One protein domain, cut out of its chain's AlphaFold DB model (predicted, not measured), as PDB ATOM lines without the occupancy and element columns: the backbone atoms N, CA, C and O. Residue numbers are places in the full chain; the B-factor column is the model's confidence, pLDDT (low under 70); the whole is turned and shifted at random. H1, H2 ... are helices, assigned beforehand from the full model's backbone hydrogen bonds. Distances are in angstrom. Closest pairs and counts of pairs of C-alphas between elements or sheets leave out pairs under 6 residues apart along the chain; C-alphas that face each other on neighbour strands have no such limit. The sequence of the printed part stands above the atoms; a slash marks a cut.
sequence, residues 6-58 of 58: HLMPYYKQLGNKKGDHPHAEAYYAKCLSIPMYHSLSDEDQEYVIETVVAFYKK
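Overview. This is residues 6 to 58 of the 58 residues of the protein "DegT/DnrJ/EryC1/StrS family aminotransferase" of Bacteroidetes bacterium (UniProt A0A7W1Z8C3). Three separate helices are strung out along an open, extended chain, with no packed core: the four-residue H1 lies near one end of the long axis, H2 lies between, and the longest helix, H3, lies near the other end. Beyond H2 the long link passes through a turn at residues 37 to 41, from which H3 folds back, and residues 37 to 43 and 53 to 58 stick out. The printed part has 53 residues with three named helices in the order H1, H2, H3, no named strand, and the class all helix. It is extended, with a radius of gyration of the C-alphas of 17.2 A and a flat outline of 47 by 30 by 14 A.

Along the chain. H1 spans residues 9 to 12, beginning at C-alpha 9 at (0.158, -25.412, -16.649). H2 spans residues 22 to 30 and is 12.3 A long from first to last C-alpha. H3 spans residues 42 to 56, 21.5 A long, and ends at C-alpha 56 at (18.918, -29.339, 11.690).

Arrangement. H1 and H2 are apart, with no C-alpha of the one within 8 A of the other. H2 and H3 are apart by the same measure, and so are H1 and H3. In H2 and H3 every O i to N i+4 pair is within hydrogen-bond range; H1 is too short for such a pair, and its one O i to N i+3 pair is not within range.

Size, cuts and confidence. The C-alphas of Gly 15 and Glu 43, the two farthest apart, are 47.4 A apart. The printed part has no cut. The link from H1 to H2 is short, with 9 residues, and that from H2 to H3 is long, with 11. Residues 26 to 33, of which 26 to 30 belong to H2, stand free. The mean pLDDT of the printed part is 83.3, and residue 58 is under 70.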
ATOM      1  N   HIS A   6      -0.046 -19.819 -10.075       72.25
ATOM      2  CA  HIS A   6       0.415 -19.117 -11.274       72.25
ATOM      3  C   HIS A   6       1.458 -19.894 -12.096       72.25
ATOM      4  O   HIS A   6       1.627 -19.624 -13.281       72.25
ATOM      5  N   LEU A   7       2.135 -20.879 -11.498       74.38
ATOM      6  CA  LEU A   7       3.087 -21.766 -12.176       74.38
ATOM      7  C   LEU A   7       2.441 -23.051 -12.705       74.38
ATOM      8  O   LEU A   7       3.100 -23.809 -13.421       74.38
ATOM      9  N   MET A   8       1.175 -23.317 -12.376       81.44
ATOM     10  CA  MET A   8       0.472 -24.483 -12.903       81.44
ATOM     11  C   MET A   8       0.230 -24.337 -14.416       81.44
ATOM     12  O   MET A   8       0.008 -23.222 -14.896       81.44
ATOM     13  N   PRO A   9       0.222 -25.447 -15.185       77.25
ATOM     14  CA  PRO A   9       0.158 -25.412 -16.649       77.25
ATOM     15  C   PRO A   9      -0.992 -24.568 -17.210       77.25
ATOM     16  O   PRO A   9      -0.801 -23.847 -18.183       77.25
ATOM     17  N   TYR A  10      -2.159 -24.619 -16.563       76.94
ATOM     18  CA  TYR A  10      -3.346 -23.860 -16.955       76.94
ATOM     19  C   TYR A  10      -3.162 -22.341 -16.787       76.94
ATOM     20  O   TYR A  10      -3.405 -21.575 -17.711       76.94
ATOM     21  N   TYR A  11      -2.655 -21.892 -15.636       73.00
ATOM     22  CA  TYR A  11      -2.474 -20.464 -15.346       73.00
ATOM     23  C   TYR A  11      -1.261 -19.856 -16.045       73.00
ATOM     24  O   TYR A  11      -1.263 -18.663 -16.349       73.00
ATOM     25  N   LYS A  12      -0.255 -20.674 -16.367       76.38
ATOM     26  CA  LYS A  12       0.883 -20.261 -17.188       76.38
ATOM     27  C   LYS A  12       0.445 -19.844 -18.600       76.38
ATOM     28  O   LYS A  12       1.015 -18.918 -19.168       76.38
ATOM     29  N   GLN A  13      -0.599 -20.474 -19.149       79.31
ATOM     30  CA  GLN A  13      -1.176 -20.102 -20.453       79.31
ATOM     31  C   GLN A  13      -1.928 -18.761 -20.422       79.31
ATOM     32  O   GLN A  13      -2.081 -18.132 -21.464       79.31
ATOM     33  N   LEU A  14      -2.335 -18.288 -19.238       80.19
ATOM     34  CA  LEU A  14      -2.983 -16.986 -19.041       80.19
ATOM     35  C   LEU A  14      -1.981 -15.820 -18.917       80.19
ATOM     36  O   LEU A  14      -2.380 -14.701 -18.609       80.19
ATOM     37  N   GLY A  15      -0.687 -16.068 -19.156       79.56
ATOM     38  CA  GLY A  15       0.367 -15.046 -19.153       79.56
ATOM     39  C   GLY A  15       1.204 -14.983 -17.874       79.56
ATOM     40  O   GLY A  15       2.127 -14.174 -17.805       79.56
ATOM     41  N   ASN A  16       0.932 -15.845 -16.891       78.00
ATOM     42  CA  ASN A  16       1.726 -15.914 -15.668       78.00
ATOM     43  C   ASN A  16       3.097 -16.551 -15.922       78.00
ATOM     44  O   ASN A  16       3.218 -17.594 -16.575       78.00
ATOM     45  N   LYS A  17       4.139 -15.960 -15.344       77.75
ATOM     46  CA  LYS A  17       5.520 -16.445 -15.402       77.75
ATOM     47  C   LYS A  17       6.141 -16.494 -14.009       77.75
ATOM     48  O   LYS A  17       5.694 -15.870 -13.049       77.75
ATOM     49  N   LYS A  18       7.216 -17.271 -13.915       75.56
ATOM     50  CA  LYS A  18       8.050 -17.320 -12.717       75.56
ATOM     51  C   LYS A  18       8.629 -15.930 -12.448       75.56
ATOM     52  O   LYS A  18       9.176 -15.317 -13.362       75.56
ATOM     53  N   GLY A  19       8.512 -15.463 -11.212       80.00
ATOM     54  CA  GLY A  19       8.926 -14.129 -10.784       80.00
ATOM     55  C   GLY A  19       7.799 -13.096 -10.701       80.00
ATOM     56  O   GLY A  19       8.034 -12.043 -10.118       80.00
ATOM     57  N   ASP A  20       6.586 -13.385 -11.189       81.56
ATOM     58  CA  ASP A  20       5.443 -12.465 -11.031       81.56
ATOM     59  C   ASP A  20       4.963 -12.396  -9.568       81.56
ATOM     60  O   ASP A  20       4.486 -11.363  -9.101       81.56
ATOM     61  N   HIS A  21       5.153 -13.486  -8.814       82.06
ATOM     62  CA  HIS A  21       4.793 -13.582  -7.397       82.06
ATOM     63  C   HIS A  21       5.966 -14.104  -6.550       82.06
ATOM     64  O   HIS A  21       5.923 -15.232  -6.043       82.06
ATOM     65  N   PRO A  22       7.019 -13.291  -6.345       82.06
ATOM     66  CA  PRO A  22       8.257 -13.734  -5.703       82.06
ATOM     67  C   PRO A  22       8.045 -14.192  -4.254       82.06
ATOM     68  O   PRO A  22       8.688 -15.138  -3.809       82.06
ATOM     69  N   HIS A  23       7.106 -13.583  -3.524       84.25
ATOM     70  CA  HIS A  23       6.786 -13.986  -2.150       84.25
ATOM     71  C   HIS A  23       6.096 -15.355  -2.080       84.25
ATOM     72  O   HIS A  23       6.436 -16.165  -1.220       84.25
ATOM     73  N   ALA A  24       5.168 -15.637  -3.001       81.19
ATOM     74  CA  ALA A  24       4.479 -16.926  -3.062       81.19
ATOM     75  C   ALA A  24       5.446 -18.056  -3.454       81.19
ATOM     76  O   ALA A  24       5.417 -19.140  -2.874       81.19
ATOM     77  N   GLU A  25       6.347 -17.782  -4.401       83.69
ATOM     78  CA  GLU A  25       7.402 -18.713  -4.805       83.69
ATOM     79  C   GLU A  25       8.406 -18.966  -3.677       83.69
ATOM     80  O   GLU A  25       8.748 -20.117  -3.409       83.69
ATOM     81  N   ALA A  26       8.846 -17.911  -2.985       83.50
ATOM     82  CA  ALA A  26       9.775 -18.023  -1.867       83.50
ATOM     83  C   ALA A  26       9.179 -18.796  -0.682       83.50
ATOM     84  O   ALA A  26       9.903 -19.549  -0.033       83.50
ATOM     85  N   TYR A  27       7.878 -18.634  -0.412       83.06
ATOM     86  CA  TYR A  27       7.166 -19.433   0.585       83.06
ATOM     87  C   TYR A  27       7.153 -20.908   0.178       83.06
ATOM     88  O   TYR A  27       7.674 -21.748   0.903       83.06
ATOM     89  N   TYR A  28       6.667 -21.227  -1.027       81.62
ATOM     90  CA  TYR A  28       6.624 -22.612  -1.505       81.62
ATOM     91  C   TYR A  28       8.003 -23.291  -1.498       81.62
ATOM     92  O   TYR A  28       8.114 -24.448  -1.109       81.62
ATOM     93  N   ALA A  29       9.060 -22.565  -1.873       81.75
ATOM     94  CA  ALA A  29      10.424 -23.089  -1.897       81.75
ATOM     95  C   ALA A  29      10.986 -23.440  -0.507       81.75
ATOM     96  O   ALA A  29      11.930 -24.222  -0.418       81.75
ATOM     97  N   LYS A  30      10.448 -22.853   0.567       82.56
ATOM     98  CA  LYS A  30      10.938 -23.032   1.943       82.56
ATOM     99  C   LYS A  30      10.041 -23.911   2.802       82.56
ATOM    100  O   LYS A  30      10.394 -24.196   3.943       82.56
ATOM    101  N   CYS A  31       8.882 -24.312   2.298       81.94
ATOM    102  CA  CYS A  31       7.899 -24.998   3.109       81.94
ATOM    103  C   CYS A  31       7.853 -26.497   2.782       81.94
ATOM    104  O   CYS A  31       7.792 -26.918   1.628       81.94
ATOM    105  N   LEU A  32       7.857 -27.309   3.839       81.56
ATOM    106  CA  LEU A  32       7.759 -28.764   3.788       81.56
ATOM    107  C   LEU A  32       6.473 -29.191   4.501       81.56
ATOM    108  O   LEU A  32       6.100 -28.612   5.518       81.56
ATOM    109  N   SER A  33       5.766 -30.181   3.957       82.62
ATOM    110  CA  SER A  33       4.627 -30.796   4.645       82.62
ATOM    111  C   SER A  33       5.129 -31.948   5.507       82.62
ATOM    112  O   SER A  33       5.751 -32.867   4.984       82.62
ATOM    113  N   ILE A  34       4.845 -31.890   6.804       83.81
ATOM    114  CA  ILE A  34       5.167 -32.940   7.773       83.81
ATOM    115  C   ILE A  34       3.917 -33.822   7.968       83.81
ATOM    116  O   ILE A  34       2.805 -33.290   7.864       83.81
ATOM    117  N   PRO A  35       4.057 -35.144   8.202       81.19
ATOM    118  CA  PRO A  35       2.928 -36.017   8.510       81.19
ATOM    119  C   PRO A  35       2.110 -35.486   9.691       81.19
ATOM    120  O   PRO A  35       2.643 -35.250  10.770       81.19
ATOM    121  N   MET A  36       0.813 -35.278   9.469       76.88
ATOM    122  CA  MET A  36      -0.129 -34.838  10.495       76.88
ATOM    123  C   MET A  36      -1.512 -35.388  10.144       76.88
ATOM    124  O   MET A  36      -2.146 -34.930   9.192       76.88
ATOM    125  N   TYR A  37      -1.956 -36.412  10.870       84.81
ATOM    126  CA  TYR A  37      -3.256 -37.058  10.691       84.81
ATOM    127  C   TYR A  37      -3.728 -37.684  12.009       84.81
ATOM    128  O   TYR A  37      -2.931 -37.943  12.903       84.81
ATOM    129  N   HIS A  38      -5.033 -37.922  12.138       79.81
ATOM    130  CA  HIS A  38      -5.677 -38.280  13.411       79.81
ATOM    131  C   HIS A  38      -5.281 -39.654  13.980       79.81
ATOM    132  O   HIS A  38      -5.542 -39.924  15.145       79.81
ATOM    133  N   SER A  39      -4.727 -40.546  13.159       88.62
ATOM    134  CA  SER A  39      -4.295 -41.893  13.554       88.62
ATOM    135  C   SER A  39      -2.781 -42.010  13.748       88.62
ATOM    136  O   SER A  39      -2.264 -43.122  13.726       88.62
ATOM    137  N   LEU A  40      -2.066 -40.887  13.834       87.12
ATOM    138  CA  LEU A  40      -0.637 -40.877  14.135       87.12
ATOM    139  C   LEU A  40      -0.459 -41.312  15.595       87.12
ATOM    140  O   LEU A  40      -1.121 -40.747  16.466       87.12
ATOM    141  N   SER A  41       0.364 -42.330  15.855       91.25
ATOM    142  CA  SER A  41       0.683 -42.702  17.235       91.25
ATOM    143  C   SER A  41       1.693 -41.727  17.834       91.25
ATOM    144  O   SER A  41       2.392 -41.010  17.107       91.25
ATOM    145  N   ASP A  42       1.787 -41.715  19.160       90.75
ATOM    146  CA  ASP A  42       2.771 -40.890  19.857       90.75
ATOM    147  C   ASP A  42       4.204 -41.287  19.449       90.75
ATOM    148  O   ASP A  42       5.051 -40.417  19.264       90.75
ATOM    149  N   GLU A  43       4.467 -42.578  19.204       92.75
ATOM    150  CA  GLU A  43       5.773 -43.066  18.739       92.75
ATOM    151  C   GLU A  43       6.114 -42.585  17.321       92.75
ATOM    152  O   GLU A  43       7.246 -42.171  17.063       92.75
ATOM    153  N   ASP A  44       5.143 -42.608  16.402       89.19
ATOM    154  CA  ASP A  44       5.332 -42.095  15.041       89.19
ATOM    155  C   ASP A  44       5.589 -40.582  15.059       89.19
ATOM    156  O   ASP A  44       6.424 -40.069  14.307       89.19
ATOM    157  N   GLN A  45       4.886 -39.855  15.931       89.06
ATOM    158  CA  GLN A  45       5.094 -38.425  16.111       89.06
ATOM    159  C   GLN A  45       6.495 -38.129  16.661       89.06
ATOM    160  O   GLN A  45       7.177 -37.245  16.135       89.06
ATOM    161  N   GLU A  46       6.945 -38.880  17.667       92.50
ATOM    162  CA  GLU A  46       8.284 -38.740  18.246       92.50
ATOM    163  C   GLU A  46       9.368 -39.004  17.189       92.50
ATOM    164  O   GLU A  46      10.267 -38.185  17.005       92.50
ATOM    165  N   TYR A  47       9.225 -40.069  16.391       92.56
ATOM    166  CA  TYR A  47      10.151 -40.384  15.296       92.56
ATOM    167  C   TYR A  47      10.273 -39.242  14.276       92.56
ATOM    168  O   TYR A  47      11.375 -38.895  13.828       92.56
ATOM    169  N   VAL A  48       9.145 -38.629  13.905       90.56
ATOM    170  CA  VAL A  48       9.123 -37.479  12.994       90.56
ATOM    171  C   VAL A  48       9.842 -36.280  13.619       90.56
ATOM    172  O   VAL A  48      10.649 -35.637  12.941       90.56
ATOM    173  N   ILE A  49       9.597 -35.990  14.901       91.12
ATOM    174  CA  ILE A  49      10.249 -34.892  15.628       91.12
ATOM    175  C   ILE A  49      11.762 -35.115  15.690       91.12
ATOM    176  O   ILE A  49      12.528 -34.229  15.297       91.12
ATOM    177  N   GLU A  50      12.204 -36.295  16.126       93.38
ATOM    178  CA  GLU A  50      13.621 -36.640  16.248       93.38
ATOM    179  C   GLU A  50      14.347 -36.526  14.908       93.38
ATOM    180  O   GLU A  50      15.418 -35.919  14.827       93.38
ATOM    181  N   THR A  51      13.739 -37.042  13.836       92.06
ATOM    182  CA  THR A  51      14.305 -36.990  12.484       92.06
ATOM    183  C   THR A  51      14.494 -35.547  12.010       92.06
ATOM    184  O   THR A  51      15.553 -35.200  11.477       92.06
ATOM    185  N   VAL A  52      13.497 -34.680  12.227       91.00
ATOM    186  CA  VAL A  52      13.581 -33.261  11.852       91.00
ATOM    187  C   VAL A  52      14.652 -32.548  12.677       91.00
ATOM    188  O   VAL A  52      15.493 -31.847  12.116       91.00
ATOM    189  N   VAL A  53      14.680 -32.751  13.997       92.44
ATOM    190  CA  VAL A  53      15.681 -32.130  14.879       92.44
ATOM    191  C   VAL A  53      17.098 -32.588  14.525       92.44
ATOM    192  O   VAL A  53      18.014 -31.765  14.488       92.44
ATOM    193  N   ALA A  54      17.298 -33.875  14.234       93.06
ATOM    194  CA  ALA A  54      18.593 -34.423  13.842       93.06
ATOM    195  C   ALA A  54      19.104 -33.832  12.520       93.06
ATOM    196  O   ALA A  54      20.299 -33.562  12.398       93.06
ATOM    197  N   PHE A  55      18.214 -33.583  11.553       91.00
ATOM    198  CA  PHE A  55      18.566 -32.932  10.289       91.00
ATOM    199  C   PHE A  55      19.094 -31.502  10.494       91.00
ATOM    200  O   PHE A  55      20.064 -31.126   9.847       91.00
ATOM    201  N   TYR A  56      18.504 -30.726  11.412       87.81
ATOM    202  CA  TYR A  56      18.918 -29.339  11.690       87.81
ATOM    203  C   TYR A  56      20.134 -29.201  12.615       87.81
ATOM    204  O   TYR A  56      20.734 -28.130  12.669       87.81
ATOM    205  N   LYS A  57      20.481 -30.241  13.383       83.50
ATOM    206  CA  LYS A  57      21.662 -30.239  14.268       83.50
ATOM    207  C   LYS A  57      22.975 -30.583  13.547       83.50
ATOM    208  O   LYS A  57      24.030 -30.470  14.171       83.50
ATOM    209  N   LYS A  58      22.914 -31.036  12.294       54.06
ATOM    210  CA  LYS A  58      24.069 -31.309  11.425       54.06
ATOM    211  C   LYS A  58      24.441 -30.082  10.601       54.06
ATOM    212  O   LYS A  58      25.654 -29.936  10.341       54.06
TER     213      LYS A  58